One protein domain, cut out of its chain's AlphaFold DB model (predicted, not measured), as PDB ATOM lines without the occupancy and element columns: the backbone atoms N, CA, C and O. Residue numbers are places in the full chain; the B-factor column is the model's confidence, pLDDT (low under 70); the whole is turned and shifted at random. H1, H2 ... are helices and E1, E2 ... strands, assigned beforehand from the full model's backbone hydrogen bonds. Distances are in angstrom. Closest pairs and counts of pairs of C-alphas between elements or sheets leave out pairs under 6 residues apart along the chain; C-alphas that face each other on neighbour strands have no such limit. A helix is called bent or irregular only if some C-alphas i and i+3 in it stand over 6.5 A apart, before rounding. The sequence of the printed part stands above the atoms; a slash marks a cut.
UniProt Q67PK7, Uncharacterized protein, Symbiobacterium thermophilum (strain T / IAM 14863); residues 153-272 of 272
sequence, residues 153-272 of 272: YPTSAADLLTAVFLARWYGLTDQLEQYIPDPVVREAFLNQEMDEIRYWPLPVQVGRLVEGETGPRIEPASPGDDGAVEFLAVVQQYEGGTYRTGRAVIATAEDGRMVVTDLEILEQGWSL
ATOM      1  N   TYR A 153      17.979 -17.611  -8.426       94.50
ATOM      2  CA  TYR A 153      18.376 -18.949  -8.847       94.50
ATOM      3  C   TYR A 153      17.268 -19.980  -8.533       94.50
ATOM      4  O   TYR A 153      16.751 -19.972  -7.410       94.50
ATOM      5  N   PRO A 154      16.914 -20.875  -9.474       94.44
ATOM      6  CA  PRO A 154      15.831 -21.839  -9.292       94.44
ATOM      7  C   PRO A 154      16.015 -22.783  -8.097       94.44
ATOM      8  O   PRO A 154      17.105 -23.306  -7.860       94.44
ATOM      9  N   THR A 155      14.923 -23.054  -7.374       92.44
ATOM     10  CA  THR A 155      14.918 -23.943  -6.194       92.44
ATOM     11  C   THR A 155      14.171 -25.260  -6.409       92.44
ATOM     12  O   THR A 155      14.164 -26.111  -5.520       92.44
ATOM     13  N   SER A 156      13.531 -25.443  -7.565       93.12
ATOM     14  CA  SER A 156      12.812 -26.663  -7.939       93.12
ATOM     15  C   SER A 156      13.197 -27.115  -9.348       93.12
ATOM     16  O   SER A 156      13.693 -26.324 -10.150       93.12
ATOM     17  N   ALA A 157      12.935 -28.384  -9.662       93.88
ATOM     18  CA  ALA A 157      13.180 -28.939 -10.990       93.88
ATOM     19  C   ALA A 157      12.394 -28.208 -12.094       93.88
ATOM     20  O   ALA A 157      12.945 -27.911 -13.151       93.88
ATOM     21  N   ALA A 158      11.127 -27.881 -11.825       94.88
ATOM     22  CA  ALA A 158      10.269 -27.137 -12.743       94.88
ATOM     23  C   ALA A 158      10.809 -25.726 -13.002       94.88
ATOM     24  O   ALA A 158      10.924 -25.308 -14.154       94.88
ATOM     25  N   ASP A 159      11.205 -25.012 -11.943       94.94
ATOM     26  CA  ASP A 159      11.768 -23.665 -12.072       94.94
ATOM     27  C   ASP A 159      13.113 -23.697 -12.806       94.94
ATOM     28  O   ASP A 159      13.376 -22.832 -13.640       94.94
ATOM     29  N   LEU A 160      13.950 -24.710 -12.544       96.19
ATOM     30  CA  LEU A 160      15.246 -24.862 -13.205       96.19
ATOM     31  C   LEU A 160      15.075 -25.104 -14.699       96.19
ATOM     32  O   LEU A 160      15.704 -24.420 -15.503       96.19
ATOM     33  N   LEU A 161      14.204 -26.036 -15.088       97.12
ATOM     34  CA  LEU A 161      13.946 -26.285 -16.502       97.12
ATOM     35  C   LEU A 161      13.262 -25.088 -17.166       97.12
ATOM     36  O   LEU A 161      13.629 -24.733 -18.283       97.12
ATOM     37  N   THR A 162      12.358 -24.390 -16.471       95.50
ATOM     38  CA  THR A 162      11.788 -23.129 -16.971       95.50
ATOM     39  C   THR A 162      12.888 -22.109 -17.259       95.50
ATOM     40  O   THR A 162      12.937 -21.549 -18.353       95.50
ATOM     41  N   ALA A 163      13.824 -21.918 -16.328       95.25
ATOM     42  CA  ALA A 163      14.954 -21.012 -16.500       95.25
ATOM     43  C   ALA A 163      15.900 -21.441 -17.640       95.25
ATOM     44  O   ALA A 163      16.368 -20.585 -18.390       95.25
ATOM     45  N   VAL A 164      16.135 -22.747 -17.827       96.12
ATOM     46  CA  VAL A 164      16.929 -23.300 -18.943       96.12
ATOM     47  C   VAL A 164      16.293 -22.982 -20.297       96.12
ATOM     48  O   VAL A 164      16.974 -22.467 -21.188       96.12
ATOM     49  N   PHE A 165      14.994 -23.242 -20.460       94.69
ATOM     50  CA  PHE A 165      14.293 -22.958 -21.713       94.69
ATOM     51  C   PHE A 165      14.197 -21.453 -21.983       94.69
ATOM     52  O   PHE A 165      14.471 -21.018 -23.100       94.69
ATOM     53  N   LEU A 166      13.922 -20.638 -20.958       92.25
ATOM     54  CA  LEU A 166      13.970 -19.179 -21.074       92.25
ATOM     55  C   LEU A 166      15.355 -18.690 -21.507       92.25
ATOM     56  O   LEU A 166      15.463 -17.915 -22.457       92.25
ATOM     57  N   ALA A 167      16.424 -19.172 -20.872       93.31
ATOM     58  CA  ALA A 167      17.781 -18.804 -21.254       93.31
ATOM     59  C   ALA A 167      18.090 -19.193 -22.707       93.31
ATOM     60  O   ALA A 167      18.687 -18.405 -23.442       93.31
ATOM     61  N   ARG A 168      17.625 -20.364 -23.157       92.69
ATOM     62  CA  ARG A 168      17.798 -20.824 -24.540       92.69
ATOM     63  C   ARG A 168      17.035 -19.980 -25.556       92.69
ATOM     64  O   ARG A 168      17.600 -19.661 -26.603       92.69
ATOM     65  N   TRP A 169      15.778 -19.653 -25.274       89.31
ATOM     66  CA  TRP A 169      14.912 -18.888 -26.174       89.31
ATOM     67  C   TRP A 169      15.326 -17.425 -26.299       89.31
ATOM     68  O   TRP A 169      15.222 -16.846 -27.376       89.31
ATOM     69  N   TYR A 170      15.817 -16.841 -25.207       86.75
ATOM     70  CA  TYR A 170      16.195 -15.432 -25.146       86.75
ATOM     71  C   TYR A 170      17.703 -15.189 -25.291       86.75
ATOM     72  O   TYR A 170      18.149 -14.051 -25.169       86.75
ATOM     73  N   GLY A 171      18.495 -16.232 -25.568       89.75
ATOM     74  CA  GLY A 171      19.935 -16.108 -25.817       89.75
ATOM     75  C   GLY A 171      20.752 -15.686 -24.590       89.75
ATOM     76  O   GLY A 171      21.763 -15.003 -24.730       89.75
ATOM     77  N   LEU A 172      20.326 -16.073 -23.385       92.12
ATOM     78  CA  LEU A 172      20.986 -15.732 -22.119       92.12
ATOM     79  C   LEU A 172      22.096 -16.743 -21.794       92.12
ATOM     80  O   LEU A 172      21.985 -17.524 -20.847       92.12
ATOM     81  N   THR A 173      23.160 -16.753 -22.599       91.56
ATOM     82  CA  THR A 173      24.224 -17.772 -22.538       91.56
ATOM     83  C   THR A 173      24.856 -17.898 -21.150       91.56
ATOM     84  O   THR A 173      24.963 -19.011 -20.646       91.56
ATOM     85  N   ASP A 174      25.162 -16.785 -20.479       93.62
ATOM     86  CA  ASP A 174      25.765 -16.788 -19.134       93.62
ATOM     87  C   ASP A 174      24.877 -17.478 -18.082       93.62
ATOM     88  O   ASP A 174      25.372 -18.062 -17.119       93.62
ATOM     89  N   GLN A 175      23.551 -17.409 -18.244       94.94
ATOM     90  CA  GLN A 175      22.604 -18.113 -17.374       94.94
ATOM     91  C   GLN A 175      22.558 -19.598 -17.730       94.94
ATOM     92  O   GLN A 175      22.565 -20.452 -16.848       94.94
ATOM     93  N   LEU A 176      22.583 -19.924 -19.026       94.75
ATOM     94  CA  LEU A 176      22.606 -21.309 -19.480       94.75
ATOM     95  C   LEU A 176      23.870 -22.049 -19.009       94.75
ATOM     96  O   LEU A 176      23.782 -23.216 -18.647       94.75
ATOM     97  N   GLU A 177      25.022 -21.374 -18.943       95.88
ATOM     98  CA  GLU A 177      26.255 -21.912 -18.346       95.88
ATOM     99  C   GLU A 177      26.112 -22.205 -16.849       95.88
ATOM    100  O   GLU A 177      26.660 -23.189 -16.352       95.88
ATOM    101  N   GLN A 178      25.354 -21.382 -16.123       95.38
ATOM    102  CA  GLN A 178      25.100 -21.601 -14.701       95.38
ATOM    103  C   GLN A 178      24.172 -22.790 -14.454       95.38
ATOM    104  O   GLN A 178      24.373 -23.495 -13.464       95.38
ATOM    105  N   TYR A 179      23.183 -22.998 -15.329       96.88
ATOM    106  CA  TYR A 179      22.177 -24.056 -15.200       96.88
ATOM    107  C   TYR A 179      22.622 -25.398 -15.774       96.88
ATOM    108  O   TYR A 179      22.249 -26.434 -15.230       96.88
ATOM    109  N   ILE A 180      23.424 -25.383 -16.843       97.69
ATOM    110  CA  ILE A 180      24.001 -26.561 -17.497       97.69
ATOM    111  C   ILE A 180      25.529 -26.386 -17.515       97.69
ATOM    112  O   ILE A 180      26.072 -25.914 -18.517       97.69
ATOM    113  N   PRO A 181      26.245 -26.712 -16.422       96.81
ATOM    114  CA  PRO A 181      27.680 -26.444 -16.319       96.81
ATOM    115  C   PRO A 181      28.521 -27.240 -17.320       96.81
ATOM    116  O   PRO A 181      29.508 -26.715 -17.844       96.81
ATOM    117  N   ASP A 182      28.121 -28.482 -17.618       96.88
ATOM    118  CA  ASP A 182      28.827 -29.341 -18.569       96.88
ATOM    119  C   ASP A 182      28.704 -28.775 -20.001       96.88
ATOM    120  O   ASP A 182      27.590 -28.682 -20.532       96.88
ATOM    121  N   PRO A 183      29.823 -28.389 -20.648       96.94
ATOM    122  CA  PRO A 183      29.794 -27.828 -21.993       96.94
ATOM    123  C   PRO A 183      29.267 -28.813 -23.042       96.94
ATOM    124  O   PRO A 183      28.641 -28.367 -23.996       96.94
ATOM    125  N   VAL A 184      29.454 -30.125 -22.871       97.69
ATOM    126  CA  VAL A 184      28.993 -31.132 -23.840       97.69
ATOM    127  C   VAL A 184      27.468 -31.202 -23.849       97.69
ATOM    128  O   VAL A 184      26.849 -31.158 -24.911       97.69
ATOM    129  N   VAL A 185      26.855 -31.243 -22.664       96.69
ATOM    130  CA  VAL A 185      25.391 -31.244 -22.508       96.69
ATOM    131  C   VAL A 185      24.807 -29.924 -23.009       96.69
ATOM    132  O   VAL A 185      23.824 -29.904 -23.751       96.69
ATOM    133  N   ARG A 186      25.449 -28.803 -22.660       96.88
ATOM    134  CA  ARG A 186      25.018 -27.468 -23.088       96.88
ATOM    135  C   ARG A 186      25.083 -27.299 -24.607       96.88
ATOM    136  O   ARG A 186      24.133 -26.787 -25.191       96.88
ATOM    137  N   GLU A 187      26.157 -27.743 -25.257       95.75
ATOM    138  CA  GLU A 187      26.284 -27.716 -26.719       95.75
ATOM    139  C   GLU A 187      25.247 -28.615 -27.400       95.75
ATOM    140  O   GLU A 187      24.616 -28.192 -28.371       95.75
ATOM    141  N   ALA A 188      25.006 -29.820 -26.873       95.00
ATOM    142  CA  ALA A 188      23.974 -30.716 -27.391       95.00
ATOM    143  C   ALA A 188      22.576 -30.074 -27.342       95.00
ATOM    144  O   ALA A 188      21.808 -30.195 -28.299       95.00
ATOM    145  N   PHE A 189      22.271 -29.338 -26.270       95.19
ATOM    146  CA  PHE A 189      21.018 -28.598 -26.140       95.19
ATOM    147  C   PHE A 189      20.947 -27.360 -27.045       95.19
ATOM    148  O   PHE A 189      19.913 -27.089 -27.656       95.19
ATOM    149  N   LEU A 190      22.042 -26.606 -27.181       93.12
ATOM    150  CA  LEU A 190      22.101 -25.441 -28.073       93.12
ATOM    151  C   LEU A 190      21.901 -25.825 -29.544       93.12
ATOM    152  O   LEU A 190      21.284 -25.061 -30.286       93.12
ATOM    153  N   ASN A 191      22.352 -27.016 -29.939       92.44
ATOM    154  CA  ASN A 191      22.178 -27.556 -31.287       92.44
ATOM    155  C   ASN A 191      20.745 -28.026 -31.594       92.44
ATOM    156  O   ASN A 191      20.454 -28.339 -32.747       92.44
ATOM    157  N   GLN A 192      19.849 -28.065 -30.602       90.12
ATOM    158  CA  GLN A 192      18.432 -28.333 -30.841       90.12
ATOM    159  C   GLN A 192      17.778 -27.153 -31.564       90.12
ATOM    160  O   GLN A 192      18.015 -25.984 -31.231       90.12
ATOM    161  N   GLU A 193      16.920 -27.466 -32.534       85.81
ATOM    162  CA  GLU A 193      16.124 -26.466 -33.237       85.81
ATOM    163  C   GLU A 193      15.075 -25.869 -32.286       85.81
ATOM    164  O   GLU A 193      14.281 -26.573 -31.651       85.81
ATOM    165  N   MET A 194      15.102 -24.544 -32.160       83.44
ATOM    166  CA  MET A 194      14.213 -23.783 -31.288       83.44
ATOM    167  C   MET A 194      13.530 -22.704 -32.111       83.44
ATOM    168  O   MET A 194      14.200 -21.898 -32.757       83.44
ATOM    169  N   ASP A 195      12.204 -22.691 -32.059       74.00
ATOM    170  CA  ASP A 195      11.409 -21.666 -32.718       74.00
ATOM    171  C   ASP A 195      11.587 -20.313 -32.026       74.00
ATOM    172  O   ASP A 195      11.831 -20.219 -30.819       74.00
ATOM    173  N   GLU A 196      11.420 -19.246 -32.801       69.50
ATOM    174  CA  GLU A 196      11.316 -17.899 -32.259       69.50
ATOM    175  C   GLU A 196      10.092 -17.795 -31.334       69.50
ATOM    176  O   GLU A 196       8.967 -18.141 -31.708       69.50
ATOM    177  N   ILE A 197      10.294 -17.258 -30.131       71.31
ATOM    178  CA  ILE A 197       9.216 -17.058 -29.162       71.31
ATOM    179  C   ILE A 197       8.391 -15.832 -29.529       71.31
ATOM    180  O   ILE A 197       8.621 -14.717 -29.062       71.31
ATOM    181  N   ARG A 198       7.375 -16.070 -30.355       62.59
ATOM    182  CA  ARG A 198       6.381 -15.054 -30.725       62.59
ATOM    183  C   ARG A 198       5.317 -14.841 -29.651       62.59
ATOM    184  O   ARG A 198       4.687 -13.795 -29.612       62.59
ATOM    185  N   TYR A 199       5.139 -15.795 -28.750       66.38
ATOM    186  CA  TYR A 199       4.055 -15.820 -27.766       66.38
ATOM    187  C   TYR A 199       4.591 -16.078 -26.350       66.38
ATOM    188  O   TYR A 199       5.793 -15.962 -26.118       66.38
ATOM    189  N   TRP A 200       3.715 -16.372 -25.387       72.88
ATOM    190  CA  TRP A 200       4.103 -16.567 -23.993       72.88
ATOM    191  C   TRP A 200       4.621 -17.987 -23.719       72.88
ATOM    192  O   TRP A 200       3.902 -18.960 -23.974       72.88
ATOM    193  N   PRO A 201       5.846 -18.138 -23.189       81.75
ATOM    194  CA  PRO A 201       6.286 -19.412 -22.641       81.75
ATOM    195  C   PRO A 201       5.508 -19.735 -21.359       81.75
ATOM    196  O   PRO A 201       5.254 -18.858 -20.540       81.75
ATOM    197  N   LEU A 202       5.148 -21.001 -21.166       85.19
ATOM    198  CA  LEU A 202       4.548 -21.480 -19.922       85.19
ATOM    199  C   LEU A 202       5.615 -22.016 -18.962       85.19
ATOM    200  O   LEU A 202       6.689 -22.425 -19.415       85.19
ATOM    201  N   PRO A 203       5.330 -22.060 -17.643       90.56
ATOM    202  CA  PRO A 203       6.165 -22.804 -16.711       90.56
ATOM    203  C   PRO A 203       6.340 -24.245 -17.199       90.56
ATOM    204  O   PRO A 203       5.360 -24.916 -17.536       90.56
ATOM    205  N   VAL A 204       7.583 -24.718 -17.227       94.94
ATOM    206  CA  VAL A 204       7.890 -26.099 -17.597       94.94
ATOM    207  C   VAL A 204       7.319 -27.024 -16.533       94.94
ATOM    208  O   VAL A 204       7.586 -26.871 -15.340       94.94
ATOM    209  N   GLN A 205       6.530 -27.996 -16.972       95.69
ATOM    210  CA  GLN A 205       5.960 -29.006 -16.091       95.69
ATOM    211  C   GLN A 205       6.921 -30.188 -15.980       95.69
ATOM    212  O   GLN A 205       7.538 -30.567 -16.974       95.69
ATOM    213  N   VAL A 206       7.032 -30.776 -14.785       96.62
ATOM    214  CA  VAL A 206       7.912 -31.925 -14.504       96.62
ATOM    215  C   VAL A 206       7.162 -33.027 -13.768       96.62
ATOM    216  O   VAL A 206       6.349 -32.746 -12.885       96.62
ATOM    217  N   GLY A 207       7.419 -34.279 -14.133       95.06
ATOM    218  CA  GLY A 207       6.734 -35.438 -13.566       95.06
ATOM    219  C   GLY A 207       6.804 -36.627 -14.512       95.06
ATOM    220  O   GLY A 207       7.878 -36.943 -15.016       95.06
ATOM    221  N   ARG A 208       5.658 -37.277 -14.735       94.75
ATOM    222  CA  ARG A 208       5.494 -38.355 -15.709       94.75
ATOM    223  C   ARG A 208       4.781 -37.845 -16.953       94.75
ATOM    224  O   ARG A 208       3.667 -37.332 -16.849       94.75
ATOM    225  N   LEU A 209       5.389 -38.047 -18.113       95.25
ATOM    226  CA  LEU A 209       4.806 -37.738 -19.407       95.25
ATOM    227  C   LEU A 209       3.737 -38.773 -19.769       95.25
ATOM    228  O   LEU A 209       3.967 -39.984 -19.724       95.25
ATOM    229  N   VAL A 210       2.550 -38.293 -20.128       94.62
ATOM    230  CA  VAL A 210       1.450 -39.124 -20.630       94.62
ATOM    231  C   VAL A 210       0.768 -38.431 -21.807       94.62
ATOM    232  O   VAL A 210       0.751 -37.203 -21.890       94.62
ATOM    233  N   GLU A 211       0.165 -39.218 -22.695       92.88
ATOM    234  CA  GLU A 211      -0.593 -38.688 -23.831       92.88
ATOM    235  C   GLU A 211      -2.028 -38.348 -23.409       92.88
ATOM    236  O   GLU A 211      -2.736 -39.183 -22.833       92.88
ATOM    237  N   GLY A 212      -2.446 -37.107 -23.654       87.25
ATOM    238  CA  GLY A 212      -3.802 -36.616 -23.426       87.25
ATOM    239  C   GLY A 212      -4.654 -36.612 -24.697       87.25
ATOM    240  O   GLY A 212      -4.227 -37.033 -25.764       87.25
ATOM    241  N   GLU A 213      -5.890 -36.121 -24.588       84.25
ATOM    242  CA  GLU A 213      -6.804 -36.011 -25.737       84.25
ATOM    243  C   GLU A 213      -6.396 -34.895 -26.713       84.25
ATOM    244  O   GLU A 213      -6.626 -35.016 -27.914       84.25
ATOM    245  N   THR A 214      -5.777 -33.822 -26.209       83.62
ATOM    246  CA  THR A 214      -5.370 -32.653 -27.008       83.62
ATOM    247  C   THR A 214      -3.853 -32.519 -27.176       83.62
ATOM    248  O   THR A 214      -3.397 -31.585 -27.831       83.62
ATOM    249  N   GLY A 215      -3.076 -33.463 -26.634       89.56
ATOM    250  CA  GLY A 215      -1.613 -33.496 -26.695       89.56
ATOM    251  C   GLY A 215      -0.966 -34.024 -25.409       89.56
ATOM    252  O   GLY A 215      -1.672 -34.488 -24.501       89.56
ATOM    253  N   PRO A 216       0.372 -33.941 -25.296       93.62
ATOM    254  CA  PRO A 216       1.101 -34.432 -24.134       93.62
ATOM    255  C   PRO A 216       0.774 -33.634 -22.869       93.62
ATOM    256  O   PRO A 216       0.558 -32.423 -22.902       93.62
ATOM    257  N   ARG A 217       0.797 -34.313 -21.721       93.81
ATOM    258  CA  ARG A 217       0.613 -33.706 -20.395       93.81
ATOM    259  C   ARG A 217       1.532 -34.347 -19.361       93.81
ATOM    260  O   ARG A 217       2.018 -35.462 -19.551       93.81
ATOM    261  N   ILE A 218       1.721 -33.658 -18.240       95.44
ATOM    262  CA  ILE A 218       2.510 -34.151 -17.110       95.44
ATOM    263  C   ILE A 218       1.597 -34.518 -15.940       95.44
ATOM    264  O   ILE A 218       0.772 -33.720 -15.499       95.44
ATOM    265  N   GLU A 219       1.773 -35.725 -15.409       94.06
ATOM    266  CA  GLU A 219       1.174 -36.165 -14.149       94.06
ATOM    267  C   GLU A 219       2.219 -36.137 -13.018       94.06
ATOM    268  O   GLU A 219       3.397 -36.405 -13.269       94.06
ATOM    269  N   PRO A 220       1.832 -35.840 -11.761       93.62
ATOM    270  CA  PRO A 220       2.770 -35.856 -10.644       93.62
ATOM    271  C   PRO A 220       3.443 -37.224 -10.484       93.62
ATOM    272  O   PRO A 220       2.773 -38.238 -10.283       93.62
ATOM    273  N   ALA A 221       4.773 -37.245 -10.524       91.81
ATOM    274  CA  ALA A 221       5.573 -38.439 -10.291       91.81
ATOM    275  C   ALA A 221       6.931 -38.075  -9.687       91.81
ATOM    276  O   ALA A 221       7.446 -36.976  -9.898       91.81
ATOM    277  N   SER A 222       7.504 -39.012  -8.934       90.00
ATOM    278  CA  SER A 222       8.909 -38.935  -8.527       90.00
ATOM    279  C   SER A 222       9.828 -39.134  -9.740       90.00
ATOM    280  O   SER A 222       9.398 -39.757 -10.714       90.00
ATOM    281  N   PRO A 223      11.089 -38.669  -9.675       89.00
ATOM    282  CA  PRO A 223      12.098 -39.023 -10.670       89.00
ATOM    283  C   PRO A 223      12.203 -40.542 -10.859       89.00
ATOM    284  O   PRO A 223      11.951 -41.308  -9.923       89.00
ATOM    285  N   GLY A 224      12.587 -40.959 -12.065       86.25
ATOM    286  CA  GLY A 224      12.854 -42.358 -12.388       86.25
ATOM    287  C   GLY A 224      14.060 -42.924 -11.632       86.25
ATOM    288  O   GLY A 224      14.777 -42.209 -10.931       86.25
ATOM    289  N   ASP A 225      14.311 -44.223 -11.804       86.12
ATOM    290  CA  ASP A 225      15.409 -44.937 -11.129       86.12
ATOM    291  C   ASP A 225      16.805 -44.393 -11.493       86.12
ATOM    292  O   ASP A 225      17.753 -44.534 -10.722       86.12
ATOM    293  N   ASP A 226      16.932 -43.753 -12.656       85.62
ATOM    294  CA  ASP A 226      18.136 -43.060 -13.125       85.62
ATOM    295  C   ASP A 226      18.221 -41.595 -12.656       85.62
ATOM    296  O   ASP A 226      19.152 -40.877 -13.020       85.62
ATOM    297  N   GLY A 227      17.268 -41.143 -11.837       86.81
ATOM    298  CA  GLY A 227      17.172 -39.768 -11.352       86.81
ATOM    299  C   GLY A 227      16.615 -38.781 -12.379       86.81
ATOM    300  O   GLY A 227      16.552 -37.586 -12.084       86.81
ATOM    301  N   ALA A 228      16.198 -39.246 -13.561       93.81
ATOM    302  CA  ALA A 228      15.630 -38.381 -14.583       93.81
ATOM    303  C   ALA A 228      14.180 -37.993 -14.254       93.81
ATOM    304  O   ALA A 228      13.384 -38.812 -13.788       93.81
ATOM    305  N   VAL A 229      13.821 -36.749 -14.559       95.81
ATOM    306  CA  VAL A 229      12.432 -36.273 -14.606       95.81
ATOM    307  C   VAL A 229      12.003 -36.103 -16.056       95.81
ATOM    308  O   VAL A 229      12.789 -35.630 -16.880       95.81
ATOM    309  N   GLU A 230      10.766 -36.477 -16.377       97.50
ATOM    310  CA  GLU A 230      10.170 -36.132 -17.667       97.50
ATOM    311  C   GLU A 230       9.602 -34.717 -17.587       97.50
ATOM    312  O   GLU A 230       9.136 -34.282 -16.525       97.50
ATOM    313  N   PHE A 231       9.650 -33.987 -18.697       97.50
ATOM    314  CA  PHE A 231       9.159 -32.618 -18.748       97.50
ATOM    315  C   PHE A 231       8.313 -32.327 -19.980       97.50
ATOM    316  O   PHE A 231       8.408 -32.996 -21.010       97.50
ATOM    317  N   LEU A 232       7.521 -31.264 -19.857       96.75
ATOM    318  CA  LEU A 232       6.767 -30.639 -20.932       96.75
ATOM    319  C   LEU A 232       7.030 -29.130 -20.904       96.75
ATOM    320  O   LEU A 232       6.638 -28.435 -19.963       96.75
ATOM    321  N   ALA A 233       7.706 -28.633 -21.936       94.25
ATOM    322  CA  ALA A 233       7.927 -27.213 -22.173       94.25
ATOM    323  C   ALA A 233       6.979 -26.736 -23.275       94.25
ATOM    324  O   ALA A 233       6.948 -27.327 -24.353       94.25
ATOM    325  N   VAL A 234       6.218 -25.671 -23.017       89.56
ATOM    326  CA  VAL A 234       5.199 -25.169 -23.949       89.56
ATOM    327  C   VAL A 234       5.390 -23.686 -24.194       89.56
ATOM    328  O   VAL A 234       5.597 -22.902 -23.268       89.56
ATOM    329  N   VAL A 235       5.263 -23.305 -25.457       84.88
ATOM    330  CA  VAL A 235       5.100 -21.923 -25.889       84.88
ATOM    331  C   VAL A 235       3.690 -21.825 -26.435       84.88
ATOM    332  O   VAL A 235       3.385 -22.453 -27.452       84.88
ATOM    333  N   GLN A 236       2.822 -21.084 -25.744       75.75
ATOM    334  CA  GLN A 236       1.449 -20.888 -26.212       75.75
ATOM    335  C   GLN A 236       1.446 -20.254 -27.600       75.75
ATOM    336  O   GLN A 236       2.393 -19.595 -27.994       75.75
ATOM    337  N   GLN A 237       0.387 -20.464 -28.356       69.75
ATOM    338  CA  GLN A 237       0.086 -19.809 -29.618       69.75
ATOM    339  C   GLN A 237      -1.414 -19.494 -29.642       69.75
ATOM    340  O   GLN A 237      -2.117 -19.743 -28.669       69.75
ATOM    341  N   TYR A 238      -1.914 -18.944 -30.748       63.91
ATOM    342  CA  TYR A 238      -3.319 -18.543 -30.869       63.91
ATOM    343  C   TYR A 238      -4.324 -19.656 -30.503       63.91
ATOM    344  O   TYR A 238      -5.174 -19.455 -29.640       63.91
ATOM    345  N   GLU A 239      -4.241 -20.811 -31.162       67.19
ATOM    346  CA  GLU A 239      -5.210 -21.909 -31.005       67.19
ATOM    347  C   GLU A 239      -4.636 -23.108 -30.247       67.19
ATOM    348  O   GLU A 239      -5.315 -24.114 -30.119       67.19
ATOM    349  N   GLY A 240      -3.401 -23.014 -29.759       74.56
ATOM    350  CA  GLY A 240      -2.695 -24.152 -29.187       74.56
ATOM    351  C   GLY A 240      -1.330 -23.755 -28.650       74.56
ATOM    352  O   GLY A 240      -1.156 -22.664 -28.115       74.56
ATOM    353  N   GLY A 241      -0.324 -24.601 -28.825       80.56
ATOM    354  CA  GLY A 241       1.042 -24.306 -28.418       80.56
ATOM    355  C   GLY A 241       2.054 -25.226 -29.074       80.56
ATOM    356  O   GLY A 241       1.769 -26.393 -29.332       80.56
ATOM    357  N   THR A 242       3.256 -24.707 -29.324       88.62
ATOM    358  CA  THR A 242       4.391 -25.577 -29.647       88.62
ATOM    359  C   THR A 242       4.885 -26.191 -28.353       88.62
ATOM    360  O   THR A 242       5.211 -25.462 -27.410       88.62
ATOM    361  N   TYR A 243       4.981 -27.513 -28.316       92.31
ATOM    362  CA  TYR A 243       5.513 -28.231 -27.172       92.31
ATOM    363  C   TYR A 243       6.843 -28.905 -27.492       92.31
ATOM    364  O   TYR A 243       7.143 -29.247 -28.638       92.31
ATOM    365  N   ARG A 244       7.623 -29.119 -26.436       94.31
ATOM    366  CA  ARG A 244       8.774 -30.015 -26.406       94.31
ATOM    367  C   ARG A 244       8.657 -30.912 -25.185       94.31
ATOM    368  O   ARG A 244       8.456 -30.414 -24.075       94.31
ATOM    369  N   THR A 245       8.789 -32.213 -25.398       96.88
ATOM    370  CA  THR A 245       8.867 -33.199 -24.320       96.88
ATOM    371  C   THR A 245      10.277 -33.753 -24.242       96.88
ATOM    372  O   THR A 245      11.036 -33.739 -25.218       96.88
ATOM    373  N   GLY A 246      10.657 -34.222 -23.065       96.56
ATOM    374  CA  GLY A 246      12.002 -34.723 -22.877       96.56
ATOM    375  C   GLY A 246      12.264 -35.233 -21.481       96.56
ATOM    376  O   GLY A 246      11.353 -35.365 -20.661       96.56
ATOM    377  N   ARG A 247      13.538 -35.515 -21.226       97.38
ATOM    378  CA  ARG A 247      14.044 -35.998 -19.943       97.38
ATOM    379  C   ARG A 247      15.207 -35.131 -19.499       97.38
ATOM    380  O   ARG A 247      16.013 -34.703 -20.319       97.38
ATOM    381  N   ALA A 248      15.289 -34.869 -18.202       97.50
ATOM    382  CA  ALA A 248      16.397 -34.133 -17.613       97.50
ATOM    383  C   ALA A 248      16.879 -34.819 -16.338       97.50
ATOM    384  O   ALA A 248      16.064 -35.237 -15.516       97.50
ATOM    385  N   VAL A 249      18.195 -34.884 -16.146       97.06
ATOM    386  CA  VAL A 249      18.801 -35.297 -14.875       97.06
ATOM    387  C   VAL A 249      19.240 -34.050 -14.128       97.06
ATOM    388  O   VAL A 249      19.961 -33.205 -14.664       97.06
ATOM    389  N   ILE A 250      18.782 -33.934 -12.885       95.25
ATOM    390  CA  ILE A 250      19.003 -32.763 -12.044       95.25
ATOM    391  C   ILE A 250      19.852 -33.163 -10.844       95.25
ATOM    392  O   ILE A 250      19.508 -34.079 -10.098       95.25
ATOM    393  N   ALA A 251      20.948 -32.442 -10.642       94.44
ATOM    394  CA  ALA A 251      21.882 -32.657  -9.551       94.44
ATOM    395  C   ALA A 251      22.066 -31.387  -8.715       94.44
ATOM    396  O   ALA A 251      21.516 -30.324  -9.003       94.44
ATOM    397  N   THR A 252      22.855 -31.508  -7.652       94.81
ATOM    398  CA  THR A 252      23.326 -30.376  -6.852       94.81
ATOM    399  C   THR A 252      24.820 -30.192  -7.107       94.81
ATOM    400  O   THR A 252      25.590 -31.135  -6.931       94.81
ATOM    401  N   ALA A 253      25.222 -29.002  -7.548       93.69
ATOM    402  CA  ALA A 253      26.616 -28.621  -7.742       93.69
ATOM    403  C   ALA A 253      27.349 -28.440  -6.398       93.69
ATOM    404  O   ALA A 253      26.730 -28.393  -5.335       93.69
ATOM    405  N   GLU A 254      28.679 -28.304  -6.437       92.12
ATOM    406  CA  GLU A 254      29.521 -28.163  -5.233       92.12
ATOM    407  C   GLU A 254      29.147 -26.956  -4.356       92.12
ATOM    408  O   GLU A 254      29.288 -27.003  -3.136       92.12
ATOM    409  N   ASP A 255      28.642 -25.886  -4.968       92.31
ATOM    410  CA  ASP A 255      28.193 -24.668  -4.286       92.31
ATOM    411  C   ASP A 255      26.742 -24.748  -3.771       92.31
ATOM    412  O   ASP A 255      26.205 -23.765  -3.258       92.31
ATOM    413  N   GLY A 256      26.105 -25.919  -3.882       92.38
ATOM    414  CA  GLY A 256      24.745 -26.178  -3.415       92.38
ATOM    415  C   GLY A 256      23.645 -25.788  -4.403       92.38
ATOM    416  O   GLY A 256      22.469 -25.970  -4.088       92.38
ATOM    417  N   ARG A 257      23.983 -25.266  -5.588       95.19
ATOM    418  CA  ARG A 257      22.992 -24.911  -6.612       95.19
ATOM    419  C   ARG A 257      22.458 -26.140  -7.341       95.19
ATOM    420  O   ARG A 257      23.193 -27.083  -7.617       95.19
ATOM    421  N   MET A 258      21.180 -26.105  -7.709       95.62
ATOM    422  CA  MET A 258      20.569 -27.117  -8.570       95.62
ATOM    423  C   MET A 258      21.036 -26.930 -10.020       95.62
ATOM    424  O   MET A 258      20.999 -25.812 -10.530       95.62
ATOM    425  N   VAL A 259      21.474 -27.990 -10.692       97.69
ATOM    426  CA  VAL A 259      21.988 -27.934 -12.072       97.69
ATOM    427  C   VAL A 259      21.459 -29.097 -12.900       97.69
ATOM    428  O   VAL A 259      21.176 -30.168 -12.364       97.69
ATOM    429  N   VAL A 260      21.339 -28.896 -14.209       97.88
ATOM    430  CA  VAL A 260      21.026 -29.952 -15.173       97.88
ATOM    431  C   VAL A 260      22.333 -30.600 -15.613       97.88
ATOM    432  O   VAL A 260      23.231 -29.926 -16.120       97.88
ATOM    433  N   THR A 261      22.449 -31.908 -15.400       97.00
ATOM    434  CA  THR A 261      23.633 -32.700 -15.774       97.00
ATOM    435  C   THR A 261      23.410 -33.551 -17.011       97.00
ATOM    436  O   THR A 261      24.377 -34.053 -17.567       97.00
ATOM    437  N   ASP A 262      22.159 -33.728 -17.424       97.19
ATOM    438  CA  ASP A 262      21.796 -34.348 -18.694       97.19
ATOM    439  C   ASP A 262      20.434 -33.814 -19.152       97.19
ATOM    440  O   ASP A 262      19.572 -33.528 -18.312       97.19
ATOM    441  N   LEU A 263      20.251 -33.645 -20.460       96.88
ATOM    442  CA  LEU A 263      19.033 -33.095 -21.053       96.88
ATOM    443  C   LEU A 263      18.818 -33.657 -22.456       96.88
ATOM    444  O   LEU A 263      19.605 -33.407 -23.369       96.88
ATOM    445  N   GLU A 264      17.694 -34.336 -22.640       95.50
ATOM    446  CA  GLU A 264      17.297 -34.939 -23.905       95.50
ATOM    447  C   GLU A 264      15.924 -34.412 -24.329       95.50
ATOM    448  O   GLU A 264      14.970 -34.448 -23.550       95.50
ATOM    449  N   ILE A 265      15.819 -33.938 -25.573       95.56
ATOM    450  CA  ILE A 265      14.539 -33.621 -26.218       95.56
ATOM    451  C   ILE A 265      14.086 -34.871 -26.970       95.56
ATOM    452  O   ILE A 265      14.792 -35.343 -27.858       95.56
ATOM    453  N   LEU A 266      12.916 -35.398 -26.612       94.19
ATOM    454  CA  LEU A 266      12.364 -36.623 -27.195       94.19
ATOM    455  C   LEU A 266      11.395 -36.322 -28.334       94.19
ATOM    456  O   LEU A 266      11.414 -36.993 -29.365       94.19
ATOM    457  N   GLU A 267      10.553 -35.308 -28.153       93.81
ATOM    458  CA  GLU A 267       9.526 -34.945 -29.119       93.81
ATOM    459  C   GLU A 267       9.363 -33.431 -29.201       93.81
ATOM    460  O   GLU A 267       9.488 -32.712 -28.205       93.81
ATOM    461  N   GLN A 268       9.034 -32.959 -30.399       92.19
ATOM    462  CA  GLN A 268       8.542 -31.612 -30.643       92.19
ATOM    463  C   GLN A 268       7.269 -31.685 -31.479       92.19
ATOM    464  O   GLN A 268       7.187 -32.475 -32.423       92.19
ATOM    465  N   GLY A 269       6.296 -30.841 -31.159       90.50
ATOM    466  CA  GLY A 269       5.023 -30.841 -31.859       90.50
ATOM    467  C   GLY A 269       4.188 -29.609 -31.568       90.50
ATOM    468  O   GLY A 269       4.655 -28.631 -30.983       90.50
ATOM    469  N   TRP A 270       2.937 -29.666 -32.008       89.81
ATOM    470  CA  TRP A 270       1.933 -28.645 -31.755       89.81
ATOM    471  C   TRP A 270       0.687 -29.313 -31.180       89.81
ATOM    472  O   TRP A 270       0.244 -30.334 -31.706       89.81
ATOM    473  N   SER A 271       0.146 -28.752 -30.105       84.62
ATOM    474  CA  SER A 271      -1.035 -29.260 -29.397       84.62
ATOM    475  C   SER A 271      -2.086 -28.168 -29.244       84.62
ATOM    476  O   SER A 271      -1.721 -26.995 -29.171       84.62
ATOM    477  N   LEU A 272      -3.357 -28.565 -29.158       70.12
ATOM    478  CA  LEU A 272      -4.496 -27.686 -28.860       70.12
ATOM    479  C   LEU A 272      -4.618 -27.431 -27.350       70.12
ATOM    480  O   LEU A 272      -4.533 -28.416 -26.574       70.12
TER     481      LEU A 272
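What this domain is: This is residues 153 to 272 of the 272 residues of an uncharacterized protein of Symbiobacterium thermophilum (strain T / IAM 14863) (UniProt Q67PK7). What shape do these atoms make? A strongly twisted sheet of five strands folds back on itself, the hairpin of E1 and E2 turned to face E4 and E5 across E3, and the sheet curls round H1. H2 runs back beside H1, and H3 packs on edge strand E5. What is the make-up? The printed part has 120 residues with three named helices and five named strands, along the chain H1 H2 H3 E1 E2 E3 E4 E5; the sheet's order is E2 E1 E3 E4 E5, antiparallel throughout, and the class is mixed, helices and strands. How large is it? It is compact, with a radius of gyration of the C-alphas of 13.7 A and spans of 43 by 32 by 22 A.

How they stand to each other: How is the sheet joined? E2, residues 216 to 219, is the antiparallel neighbour of E1, residues 205 to 211, with N 210 and O 217 2.9 A apart; E1 pairs with E3, residues 228 to 236, through N 207 and O 230, 2.9 A. E3, E4, residues 241 to 252, and E5, residues 258 to 271, form a meander, each strand the antiparallel neighbour of the one before; N 231 and O 246 are 2.9 A apart, as are N 249 and O 262. In this folded sheet, one sheet bent back into two leaves, E2 and E1 face E4 and E5 with E3 as the hinge. Where are the helices? The sheet curls round H1, residues 157 to 170, whose closest C-alphas to E1 are those of Ala 158 and Val 206, 5.6 A. H2, residues 173 to 179, touches H1 in a helical hairpin, a shallow tilt of 12 degrees, opposite ways, closest at the C-alphas of Ala 167 and Leu 176, 5.7 A. H3, residues 183 to 190, is on the sheet, its closest C-alphas to E5 being those of Val 185 and Asp 262, 6.1 A. Are the helix backbones complete? In H1, H2 and H3 every O i to N i+4 pair is within hydrogen-bond range.

Where its parts are: Where do the long strands run? E4 is 31.6 A long and bends by 60 degrees at residue 247; E5 is 30.1 A long and bends by 83 degrees at residue 261, ending at C-alpha 271 (-1.035, -29.260, -29.397). Where does H1 begin? It begins at C-alpha 157 (13.180, -28.939, -10.990) and is 19.8 A long.

The domain as a whole: Is the printed part unbroken? It has no cut, and the long link is residues 191 to 204, from H3 to E1. Where is confidence low? The mean pLDDT of the printed part is 90.7, with residue 196, residues 198 to 199 and residues 237 to 239 under 70.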